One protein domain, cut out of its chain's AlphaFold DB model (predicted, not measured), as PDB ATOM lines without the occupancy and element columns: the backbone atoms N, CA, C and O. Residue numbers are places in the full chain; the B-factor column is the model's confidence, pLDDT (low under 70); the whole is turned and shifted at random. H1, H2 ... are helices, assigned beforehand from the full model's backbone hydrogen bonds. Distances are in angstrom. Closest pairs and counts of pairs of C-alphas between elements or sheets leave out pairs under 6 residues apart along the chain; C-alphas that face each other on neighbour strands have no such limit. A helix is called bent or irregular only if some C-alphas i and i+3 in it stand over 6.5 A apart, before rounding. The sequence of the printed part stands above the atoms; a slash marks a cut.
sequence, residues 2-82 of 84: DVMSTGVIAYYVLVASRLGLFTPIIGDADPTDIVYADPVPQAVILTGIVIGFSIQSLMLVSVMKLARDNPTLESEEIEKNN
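What this domain is: This is residues 2 to 82 of the 84 residues of the protein "Multisubunit Na+/H+ antiporter, MnhC subunit" of Gloeocapsa sp. PCC 73106 (UniProt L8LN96). A long helical hairpin makes a thin rod: the long helix H2 runs along most of its length, and the shorter H1 is side by side with the first part of H2, running back the other way. The loop of residues 17 to 38 joins the two helices at one end of the rod, where residues 27 to 33 stick out, and at the other end a tight turn leads from H2 to the small helix H3, which touches neither of the other two. The printed part has 81 residues, with three named helices in the order H1, H2, H3 and no named strand; its class is all helix. The whole is extended, with a radius of gyration of the C-alphas of 20.8 A, and the C-alphas span 68 by 21 by 14 A.

Where its parts are: The longest helix, H2, takes in residues 39 to 69 and measures 46.1 A from first to last C-alpha. It begins with C-alpha 39 at (44.033, 37.866, -15.592) and ends with C-alpha 69 at (58.930, 6.942, 15.226). Before it in the chain is H1, residues 2 to 16, 21.2 A long, with C-alpha 2 at (44.122, 19.104, -0.943). After it comes H3, residues 75 to 82, 10.8 A long, which ends with C-alpha 82 at (54.913, 12.911, 24.618). None of the three helices is bent or irregular.

How they stand to each other: H2 and H1 touch, with 15 pairs of C-alphas within 8 A. Their closest C-alphas are those of Pro 41 and Ala 16, 6.0 A apart. They run opposite ways at a shallow tilt of 2 degrees, and their centres are 15.0 A apart. The two form a helical hairpin. Residues 57 to 62, which belong to H2, stand free. H3 is apart from H2, though it follows it in the chain, and it is also apart from H1. In H1, H2 and H3 every pair of backbone O of residue i and N of residue i+4 is within hydrogen-bond range.

The domain as a whole: The outline is a rod, and the two C-alphas farthest apart are those of Thr 32 and Asn 81, at 68.0 A. The first and last printed C-alphas, those of Asp 2 and Asn 82, are 28.4 A apart. The printed part has no cut. The link from H1 to H2 is long, with 22 residues, and the link from H2 to H3 is tight, with 5. The mean pLDDT of the printed part is 90.3; residues 29 to 33 are under 70, a stretch of low confidence in the model.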
ATOM      1  N   ASP A   2      44.357  19.169   0.509       91.25
ATOM      2  CA  ASP A   2      44.122  19.104  -0.943       91.25
ATOM      3  C   ASP A   2      42.733  19.581  -1.424       91.25
ATOM      4  O   ASP A   2      42.629  20.592  -2.115       91.25
ATOM      5  N   VAL A   3      41.652  18.931  -0.972       94.75
ATOM      6  CA  VAL A   3      40.267  19.243  -1.393       94.75
ATOM      7  C   VAL A   3      39.883  20.701  -1.120       94.75
ATOM      8  O   VAL A   3      39.232  21.339  -1.944       94.75
ATOM      9  N   MET A   4      40.309  21.247   0.020       94.31
ATOM     10  CA  MET A   4      40.058  22.647   0.367       94.31
ATOM     11  C   MET A   4      40.782  23.590  -0.602       94.31
ATOM     12  O   MET A   4      40.177  24.548  -1.073       94.31
ATOM     13  N   SER A   5      42.046  23.301  -0.929       92.88
ATOM     14  CA  SER A   5      42.834  24.090  -1.885       92.88
ATOM     15  C   SER A   5      42.183  24.098  -3.271       92.88
ATOM     16  O   SER A   5      41.922  25.162  -3.833       92.88
ATOM     17  N   THR A   6      41.811  22.920  -3.780       94.62
ATOM     18  CA  THR A   6      41.113  22.782  -5.068       94.62
ATOM     19  C   THR A   6      39.767  23.508  -5.069       94.62
ATOM     20  O   THR A   6      39.423  24.161  -6.052       94.62
ATOM     21  N   GLY A   7      39.025  23.475  -3.956       96.50
ATOM     22  CA  GLY A   7      37.777  24.224  -3.798       96.50
ATOM     23  C   GLY A   7      37.968  25.744  -3.884       96.50
ATOM     24  O   GLY A   7      37.212  26.423  -4.578       96.50
ATOM     25  N   VAL A   8      39.009  26.283  -3.239       95.38
ATOM     26  CA  VAL A   8      39.355  27.714  -3.328       95.38
ATOM     27  C   VAL A   8      39.756  28.087  -4.755       95.38
ATOM     28  O   VAL A   8      39.280  29.094  -5.276       95.38
ATOM     29  N   ILE A   9      40.567  27.263  -5.421       95.94
ATOM     30  CA  ILE A   9      40.959  27.483  -6.822       95.94
ATOM     31  C   ILE A   9      39.725  27.510  -7.731       95.94
ATOM     32  O   ILE A   9      39.574  28.434  -8.528       95.94
ATOM     33  N   ALA A  10      38.809  26.550  -7.581       96.12
ATOM     34  CA  ALA A  10      37.572  26.500  -8.359       96.12
ATOM     35  C   ALA A  10      36.711  27.760  -8.157       96.12
ATOM     36  O   ALA A  10      36.148  28.290  -9.115       96.12
ATOM     37  N   TYR A  11      36.656  28.283  -6.929       95.56
ATOM     38  CA  TYR A  11      35.971  29.540  -6.645       95.56
ATOM     39  C   TYR A  11      36.631  30.738  -7.346       95.56
ATOM     40  O   TYR A  11      35.933  31.553  -7.946       95.56
ATOM     41  N   TYR A  12      37.965  30.826  -7.344       94.88
ATOM     42  CA  TYR A  12      38.682  31.872  -8.082       94.88
ATOM     43  C   TYR A  12      38.422  31.796  -9.591       94.88
ATOM     44  O   TYR A  12      38.194  32.828 -10.221       94.88
ATOM     45  N   VAL A  13      38.398  30.590 -10.167       94.50
ATOM     46  CA  VAL A  13      38.065  30.386 -11.586       94.50
ATOM     47  C   VAL A  13      36.647  30.875 -11.889       94.50
ATOM     48  O   VAL A  13      36.449  31.585 -12.871       94.50
ATOM     49  N   LEU A  14      35.673  30.559 -11.028       94.62
ATOM     50  CA  LEU A  14      34.291  31.031 -11.169       94.62
ATOM     51  C   LEU A  14      34.183  32.561 -11.112       94.62
ATOM     52  O   LEU A  14      33.353  33.148 -11.801       94.62
ATOM     53  N   VAL A  15      34.978  33.218 -10.267       93.62
ATOM     54  CA  VAL A  15      35.005  34.685 -10.185       93.62
ATOM     55  C   VAL A  15      35.640  35.285 -11.441       93.62
ATOM     56  O   VAL A  15      35.082  36.224 -12.007       93.62
ATOM     57  N   ALA A  16      36.752  34.718 -11.911       91.81
ATOM     58  CA  ALA A  16      37.471  35.187 -13.097       91.81
ATOM     59  C   ALA A  16      36.658  35.044 -14.393       91.81
ATOM     60  O   ALA A  16      36.792  35.868 -15.298       91.81
ATOM     61  N   SER A  17      35.798  34.022 -14.469       91.69
ATOM     62  CA  SER A  17      34.982  33.715 -15.647       91.69
ATOM     63  C   SER A  17      33.716  34.565 -15.793       91.69
ATOM     64  O   SER A  17      33.007  34.440 -16.790       91.69
ATOM     65  N   ARG A  18      33.405  35.442 -14.824       89.75
ATOM     66  CA  ARG A  18      32.186  36.275 -14.864       89.75
ATOM     67  C   ARG A  18      32.188  37.313 -15.978       89.75
ATOM     68  O   ARG A  18      31.119  37.658 -16.469       89.75
ATOM     69  N   LEU A  19      33.359  37.853 -16.309       83.44
ATOM     70  CA  LEU A  19      33.499  38.911 -17.310       83.44
ATOM     71  C   LEU A  19      33.736  38.340 -18.706       83.44
ATOM     72  O   LEU A  19      33.202  38.884 -19.660       83.44
ATOM     73  N   GLY A  20      34.468  37.232 -18.818       86.81
ATOM     74  CA  GLY A  20      34.797  36.572 -20.076       86.81
ATOM     75  C   GLY A  20      35.287  35.147 -19.840       86.81
ATOM     76  O   GLY A  20      35.681  34.798 -18.730       86.81
ATOM     77  N   LEU A  21      35.247  34.315 -20.880       86.94
ATOM     78  CA  LEU A  21      35.644  32.899 -20.811       86.94
ATOM     79  C   LEU A  21      36.938  32.599 -21.572       86.94
ATOM     80  O   LEU A  21      37.501  31.517 -21.409       86.94
ATOM     81  N   PHE A  22      37.419  33.536 -22.391       87.75
ATOM     82  CA  PHE A  22      38.658  33.350 -23.136       87.75
ATOM     83  C   PHE A  22      39.882  33.513 -22.238       87.75
ATOM     84  O   PHE A  22      39.917  34.359 -21.343       87.75
ATOM     85  N   THR A  23      40.909  32.703 -22.487       87.06
ATOM     86  CA  THR A  23      42.176  32.780 -21.756       87.06
ATOM     87  C   THR A  23      42.874  34.105 -22.079       87.06
ATOM     88  O   THR A  23      42.927  34.474 -23.251       87.06
ATOM     89  N   PRO A  24      43.416  34.846 -21.094       87.44
ATOM     90  CA  PRO A  24      44.056  36.143 -21.311       87.44
ATOM     91  C   PRO A  24      45.468  35.963 -21.882       87.44
ATOM     92  O   PRO A  24      46.476  36.283 -21.256       87.44
ATOM     93  N   ILE A  25      45.530  35.399 -23.083       88.00
ATOM     94  CA  ILE A  25      46.738  35.194 -23.869       88.00
ATOM     95  C   ILE A  25      46.487  35.887 -25.201       88.00
ATOM     96  O   ILE A  25      45.609  35.483 -25.961       88.00
ATOM     97  N   ILE A  26      47.240  36.952 -25.467       85.19
ATOM     98  CA  ILE A  26      47.142  37.689 -26.727       85.19
ATOM     99  C   ILE A  26      47.724  36.803 -27.835       85.19
ATOM    100  O   ILE A  26      48.868  36.361 -27.729       85.19
ATOM    101  N   GLY A  27      46.932  36.532 -28.873       78.38
ATOM    102  CA  GLY A  27      47.352  35.809 -30.077       78.38
ATOM    103  C   GLY A  27      47.172  36.648 -31.343       78.38
ATOM    104  O   GLY A  27      46.733  37.791 -31.271       78.38
ATOM    105  N   ASP A  28      47.462  36.059 -32.506       73.31
ATOM    106  CA  ASP A  28      47.376  36.723 -33.823       73.31
ATOM    107  C   ASP A  28      45.935  36.891 -34.360       73.31
ATOM    108  O   ASP A  28      45.735  37.332 -35.490       73.31
ATOM    109  N   ALA A  29      44.915  36.503 -33.585       65.62
ATOM    110  CA  ALA A  29      43.512  36.609 -33.978       65.62
ATOM    111  C   ALA A  29      42.977  38.035 -33.774       65.62
ATOM    112  O   ALA A  29      43.316  38.697 -32.791       65.62
ATOM    113  N   ASP A  30      42.122  38.483 -34.696       62.50
ATOM    114  CA  ASP A  30      41.564  39.837 -34.698       62.50
ATOM    115  C   ASP A  30      40.845  40.123 -33.355       62.50
ATOM    116  O   ASP A  30      39.945  39.363 -32.979       62.50
ATOM    117  N   PRO A  31      41.225  41.162 -32.581       64.81
ATOM    118  CA  PRO A  31      40.809  41.304 -31.180       64.81
ATOM    119  C   PRO A  31      39.368  41.794 -31.004       64.81
ATOM    120  O   PRO A  31      38.940  42.055 -29.881       64.81
ATOM    121  N   THR A  32      38.643  42.002 -32.101       64.44
ATOM    122  CA  THR A  32      37.491  42.902 -32.161       64.44
ATOM    123  C   THR A  32      36.269  42.432 -31.373       64.44
ATOM    124  O   THR A  32      35.474  43.289 -31.008       64.44
ATOM    125  N   ASP A  33      36.166  41.145 -31.006       68.56
ATOM    126  CA  ASP A  33      35.027  40.599 -30.237       68.56
ATOM    127  C   ASP A  33      35.407  39.573 -29.137       68.56
ATOM    128  O   ASP A  33      34.556  38.824 -28.649       68.56
ATOM    129  N   ILE A  34      36.676  39.499 -28.706       80.56
ATOM    130  CA  ILE A  34      37.095  38.506 -27.694       80.56
ATOM    131  C   ILE A  34      36.948  39.065 -26.277       80.56
ATOM    132  O   ILE A  34      37.633  40.010 -25.882       80.56
ATOM    133  N   VAL A  35      36.105  38.417 -25.469       85.44
ATOM    134  CA  VAL A  35      35.941  38.749 -24.048       85.44
ATOM    135  C   VAL A  35      36.797  37.823 -23.183       85.44
ATOM    136  O   VAL A  35      36.460  36.658 -22.941       85.44
ATOM    137  N   TYR A  36      37.927  38.359 -22.731       88.50
ATOM    138  CA  TYR A  36      38.898  37.664 -21.893       88.50
ATOM    139  C   TYR A  36      38.439  37.549 -20.434       88.50
ATOM    140  O   TYR A  36      37.801  38.450 -19.888       88.50
ATOM    141  N   ALA A  37      38.794  36.439 -19.792       90.38
ATOM    142  CA  ALA A  37      38.680  36.266 -18.350       90.38
ATOM    143  C   ALA A  37      39.663  37.188 -17.611       90.38
ATOM    144  O   ALA A  37      40.730  37.516 -18.134       90.38
ATOM    145  N   ASP A  38      39.339  37.560 -16.369       91.44
ATOM    146  CA  ASP A  38      40.193  38.441 -15.561       91.44
ATOM    147  C   ASP A  38      41.577  37.790 -15.325       91.44
ATOM    148  O   ASP A  38      41.640  36.691 -14.755       91.44
ATOM    149  N   PRO A  39      42.690  38.418 -15.759       91.50
ATOM    150  CA  PRO A  39      44.033  37.866 -15.592       91.50
ATOM    151  C   PRO A  39      44.530  37.902 -14.140       91.50
ATOM    152  O   PRO A  39      45.418  37.124 -13.785       91.50
ATOM    153  N   VAL A  40      43.978  38.766 -13.280       93.38
ATOM    154  CA  VAL A  40      44.467  38.942 -11.904       93.38
ATOM    155  C   VAL A  40      44.224  37.683 -11.053       93.38
ATOM    156  O   VAL A  40      45.196  37.155 -10.501       93.38
ATOM    157  N   PRO A  41      43.001  37.113 -10.980       94.56
ATOM    158  CA  PRO A  41      42.759  35.836 -10.307       94.56
ATOM    159  C   PRO A  41      43.634  34.682 -10.809       94.56
ATOM    160  O   PRO A  41      43.985  33.799 -10.032       94.56
ATOM    161  N   GLN A  42      44.000  34.673 -12.091       92.56
ATOM    162  CA  GLN A  42      44.742  33.568 -12.704       92.56
ATOM    163  C   GLN A  42      46.193  33.513 -12.225       92.56
ATOM    164  O   GLN A  42      46.695  32.435 -11.902       92.56
ATOM    165  N   ALA A  43      46.844  34.674 -12.098       94.44
ATOM    166  CA  ALA A  43      48.171  34.766 -11.496       94.44
ATOM    167  C   ALA A  43      48.153  34.293 -10.032       94.44
ATOM    168  O   ALA A  43      49.012  33.512  -9.619       94.44
ATOM    169  N   VAL A  44      47.130  34.696  -9.267       95.69
ATOM    170  CA  VAL A  44      46.953  34.278  -7.865       95.69
ATOM    171  C   VAL A  44      46.744  32.765  -7.749       95.69
ATOM    172  O   VAL A  44      47.370  32.135  -6.898       95.69
ATOM    173  N   ILE A  45      45.922  32.164  -8.619       96.06
ATOM    174  CA  ILE A  45      45.719  30.707  -8.675       96.06
ATOM    175  C   ILE A  45      47.053  29.987  -8.904       96.06
ATOM    176  O   ILE A  45      47.370  29.055  -8.165       96.06
ATOM    177  N   LEU A  46      47.846  30.417  -9.895       95.69
ATOM    178  CA  LEU A  46      49.117  29.767 -10.224       95.69
ATOM    179  C   LEU A  46      50.090  29.793  -9.037       95.69
ATOM    180  O   LEU A  46      50.696  28.774  -8.712       95.69
ATOM    181  N   THR A  47      50.197  30.930  -8.346       96.50
ATOM    182  CA  THR A  47      50.996  31.035  -7.117       96.50
ATOM    183  C   THR A  47      50.441  30.144  -6.001       96.50
ATOM    184  O   THR A  47      51.200  29.433  -5.341       96.50
ATOM    185  N   GLY A  48      49.119  30.138  -5.811       95.06
ATOM    186  CA  GLY A  48      48.446  29.326  -4.798       95.06
ATOM    187  C   GLY A  48      48.673  27.824  -4.978       95.06
ATOM    188  O   GLY A  48      48.939  27.128  -4.000       95.06
ATOM    189  N   ILE A  49      48.653  27.328  -6.220       96.38
ATOM    190  CA  ILE A  49      48.924  25.918  -6.543       96.38
ATOM    191  C   ILE A  49      50.332  25.516  -6.097       96.38
ATOM    192  O   ILE A  49      50.499  24.493  -5.433       96.38
ATOM    193  N   VAL A  50      51.348  26.324  -6.417       97.00
ATOM    194  CA  VAL A  50      52.746  26.016  -6.072       97.00
ATOM    195  C   VAL A  50      52.955  26.017  -4.555       97.00
ATOM    196  O   VAL A  50      53.624  25.129  -4.020       97.00
ATOM    197  N   ILE A  51      52.339  26.965  -3.841       96.06
ATOM    198  CA  ILE A  51      52.375  27.014  -2.372       96.06
ATOM    199  C   ILE A  51      51.683  25.784  -1.776       96.06
ATOM    200  O   ILE A  51      52.262  25.104  -0.928       96.06
ATOM    201  N   GLY A  52      50.473  25.462  -2.242       94.62
ATOM    202  CA  GLY A  52      49.710  24.304  -1.778       94.62
ATOM    203  C   GLY A  52      50.470  22.992  -1.980       94.62
ATOM    204  O   GLY A  52      50.591  22.203  -1.046       94.62
ATOM    205  N   PHE A  53      51.069  22.801  -3.159       95.62
ATOM    206  CA  PHE A  53      51.902  21.635  -3.455       95.62
ATOM    207  C   PHE A  53      53.126  21.534  -2.532       95.62
ATOM    208  O   PHE A  53      53.448  20.456  -2.023       95.62
ATOM    209  N   SER A  54      53.787  22.663  -2.269       97.19
ATOM    210  CA  SER A  54      54.956  22.717  -1.385       97.19
ATOM    211  C   SER A  54      54.595  22.321   0.050       97.19
ATOM    212  O   SER A  54      55.266  21.483   0.653       97.19
ATOM    213  N   ILE A  55      53.493  22.857   0.583       96.38
ATOM    214  CA  ILE A  55      53.011  22.529   1.933       96.38
ATOM    215  C   ILE A  55      52.574  21.063   2.013       96.38
ATOM    216  O   ILE A  55      52.907  20.382   2.980       96.38
ATOM    217  N   GLN A  56      51.878  20.548   0.996       96.25
ATOM    218  CA  GLN A  56      51.440  19.152   0.963       96.25
ATOM    219  C   GLN A  56      52.627  18.182   0.948       96.25
ATOM    220  O   GLN A  56      52.607  17.174   1.652       96.25
ATOM    221  N   SER A  57      53.697  18.528   0.228       96.94
ATOM    222  CA  SER A  57      54.949  17.765   0.224       96.94
ATOM    223  C   SER A  57      55.610  17.747   1.607       96.94
ATOM    224  O   SER A  57      55.975  16.683   2.107       96.94
ATOM    225  N   LEU A  58      55.715  18.907   2.266       97.19
ATOM    226  CA  LEU A  58      56.275  19.008   3.620       97.19
ATOM    227  C   LEU A  58      55.436  18.256   4.657       97.19
ATOM    228  O   LEU A  58      55.992  17.590   5.532       97.19
ATOM    229  N   MET A  59      54.110  18.328   4.543       96.38
ATOM    230  CA  MET A  59      53.182  17.613   5.414       96.38
ATOM    231  C   MET A  59      53.343  16.103   5.250       96.38
ATOM    232  O   MET A  59      53.459  15.396   6.245       96.38
ATOM    233  N   LEU A  60      53.431  15.611   4.011       96.25
ATOM    234  CA  LEU A  60      53.608  14.188   3.739       96.25
ATOM    235  C   LEU A  60      54.928  13.666   4.317       96.25
ATOM    236  O   LEU A  60      54.925  12.667   5.030       96.25
ATOM    237  N   VAL A  61      56.040  14.366   4.080       97.31
ATOM    238  CA  VAL A  61      57.350  13.985   4.635       97.31
ATOM    239  C   VAL A  61      57.331  14.008   6.166       97.31
ATOM    240  O   VAL A  61      57.866  13.101   6.803       97.31
ATOM    241  N   SER A  62      56.681  15.008   6.763       94.69
ATOM    242  CA  SER A  62      56.521  15.099   8.219       94.69
ATOM    243  C   SER A  62      55.730  13.916   8.780       94.69
ATOM    244  O   SER A  62      56.174  13.293   9.741       94.69
ATOM    245  N   VAL A  63      54.611  13.553   8.147       95.06
ATOM    246  CA  VAL A  63      53.791  12.400   8.548       95.06
ATOM    247  C   VAL A  63      54.551  11.086   8.361       95.06
ATOM    248  O   VAL A  63      54.507  10.235   9.242       95.06
ATOM    249  N   MET A  64      55.310  10.921   7.272       95.56
ATOM    250  CA  MET A  64      56.155   9.737   7.059       95.56
ATOM    251  C   MET A  64      57.217   9.582   8.151       95.56
ATOM    252  O   MET A  64      57.495   8.466   8.589       95.56
ATOM    253  N   LYS A  65      57.817  10.693   8.591       94.50
ATOM    254  CA  LYS A  65      58.779  10.685   9.695       94.50
ATOM    255  C   LYS A  65      58.090  10.345  11.017       94.50
ATOM    256  O   LYS A  65      58.571   9.480  11.738       94.50
ATOM    257  N   LEU A  66      56.932  10.944  11.285       93.75
ATOM    258  CA  LEU A  66      56.144  10.668  12.486       93.75
ATOM    259  C   LEU A  66      55.718   9.193  12.573       93.75
ATOM    260  O   LEU A  66      55.850   8.589  13.632       93.75
ATOM    261  N   ALA A  67      55.297   8.604  11.451       93.88
ATOM    262  CA  ALA A  67      54.909   7.196  11.338       93.88
ATOM    263  C   ALA A  67      56.075   6.215  11.537       93.88
ATOM    264  O   ALA A  67      55.854   5.044  11.826       93.88
ATOM    265  N   ARG A  68      57.320   6.661  11.329       93.19
ATOM    266  CA  ARG A  68      58.505   5.835  11.593       93.19
ATOM    267  C   ARG A  68      58.789   5.730  13.089       93.19
ATOM    268  O   ARG A  68      59.225   4.676  13.540       93.19
ATOM    269  N   ASP A  69      58.558   6.818  13.816       89.25
ATOM    270  CA  ASP A  69      58.930   6.942  15.226       89.25
ATOM    271  C   ASP A  69      57.768   6.595  16.178       89.25
ATOM    272  O   ASP A  69      57.997   6.360  17.362       89.25
ATOM    273  N   ASN A  70      56.529   6.523  15.672       89.50
ATOM    274  CA  ASN A  70      55.335   6.199  16.453       89.50
ATOM    275  C   ASN A  70      54.624   4.960  15.885       89.50
ATOM    276  O   ASN A  70      54.472   4.848  14.669       89.50
ATOM    277  N   PRO A  71      54.133   4.044  16.741       87.12
ATOM    278  CA  PRO A  71      53.421   2.838  16.304       87.12
ATOM    279  C   PRO A  71      52.046   3.134  15.683       87.12
ATOM    280  O   PRO A  71      51.477   2.283  15.003       87.12
ATOM    281  N   THR A  72      51.517   4.334  15.918       90.62
ATOM    282  CA  THR A  72      50.208   4.810  15.473       90.62
ATOM    283  C   THR A  72      50.319   6.252  14.973       90.62
ATOM    284  O   THR A  72      51.238   6.980  15.353       90.62
ATOM    285  N   LEU A  73      49.383   6.665  14.119       91.00
ATOM    286  CA  LEU A  73      49.229   8.052  13.661       91.00
ATOM    287  C   LEU A  73      48.032   8.762  14.316       91.00
ATOM    288  O   LEU A  73      47.674   9.868  13.911       91.00
ATOM    289  N   GLU A  74      47.427   8.148  15.335       93.06
ATOM    290  CA  GLU A  74      46.373   8.770  16.133       93.06
ATOM    291  C   GLU A  74      46.946   9.924  16.963       93.06
ATOM    292  O   GLU A  74      47.805   9.735  17.827       93.06
ATOM    293  N   SER A  75      46.473  11.145  16.704       91.00
ATOM    294  CA  SER A  75      47.048  12.355  17.307       91.00
ATOM    295  C   SER A  75      46.926  12.364  18.835       91.00
ATOM    296  O   SER A  75      47.877  12.729  19.519       91.00
ATOM    297  N   GLU A  76      45.801  11.886  19.374       92.31
ATOM    298  CA  GLU A  76      45.560  11.828  20.824       92.31
ATOM    299  C   GLU A  76      46.521  10.858  21.542       92.31
ATOM    300  O   GLU A  76      46.925  11.095  22.681       92.31
ATOM    301  N   GLU A  77      46.908   9.762  20.885       89.31
ATOM    302  CA  GLU A  77      47.833   8.771  21.447       89.31
ATOM    303  C   GLU A  77      49.283   9.276  21.410       89.31
ATOM    304  O   GLU A  77      50.027   9.116  22.380       89.31
ATOM    305  N   ILE A  78      49.664   9.962  20.325       89.62
ATOM    306  CA  ILE A  78      50.973  10.613  20.201       89.62
ATOM    307  C   ILE A  78      51.135  11.705  21.264       89.62
ATOM    308  O   ILE A  78      52.190  11.780  21.891       89.62
ATOM    309  N   GLU A  79      50.110  12.525  21.511       90.75
ATOM    310  CA  GLU A  79      50.163  13.568  22.543       90.75
ATOM    311  C   GLU A  79      50.367  12.977  23.941       90.75
ATOM    312  O   GLU A  79      51.298  13.386  24.631       90.75
ATOM    313  N   LYS A  80      49.580  11.960  24.328       90.50
ATOM    314  CA  LYS A  80      49.698  11.297  25.641       90.50
ATOM    315  C   LYS A  80      51.096  10.730  25.897       90.50
ATOM    316  O   LYS A  80      51.614  10.874  27.003       90.50
ATOM    317  N   ASN A  81      51.713  10.116  24.886       84.44
ATOM    318  CA  ASN A  81      53.054   9.532  24.996       84.44
ATOM    319  C   ASN A  81      54.190  10.572  25.026       84.44
ATOM    320  O   ASN A  81      55.319  10.211  25.349       84.44
ATOM    321  N   ASN A  82      53.916  11.836  24.682       82.56
ATOM    322  CA  ASN A  82      54.913  12.911  24.618       82.56
ATOM    323  C   ASN A  82      54.639  14.071  25.599       82.56
ATOM    324  O   ASN A  82      55.409  15.033  25.637       82.56
TER     325      ASN A  82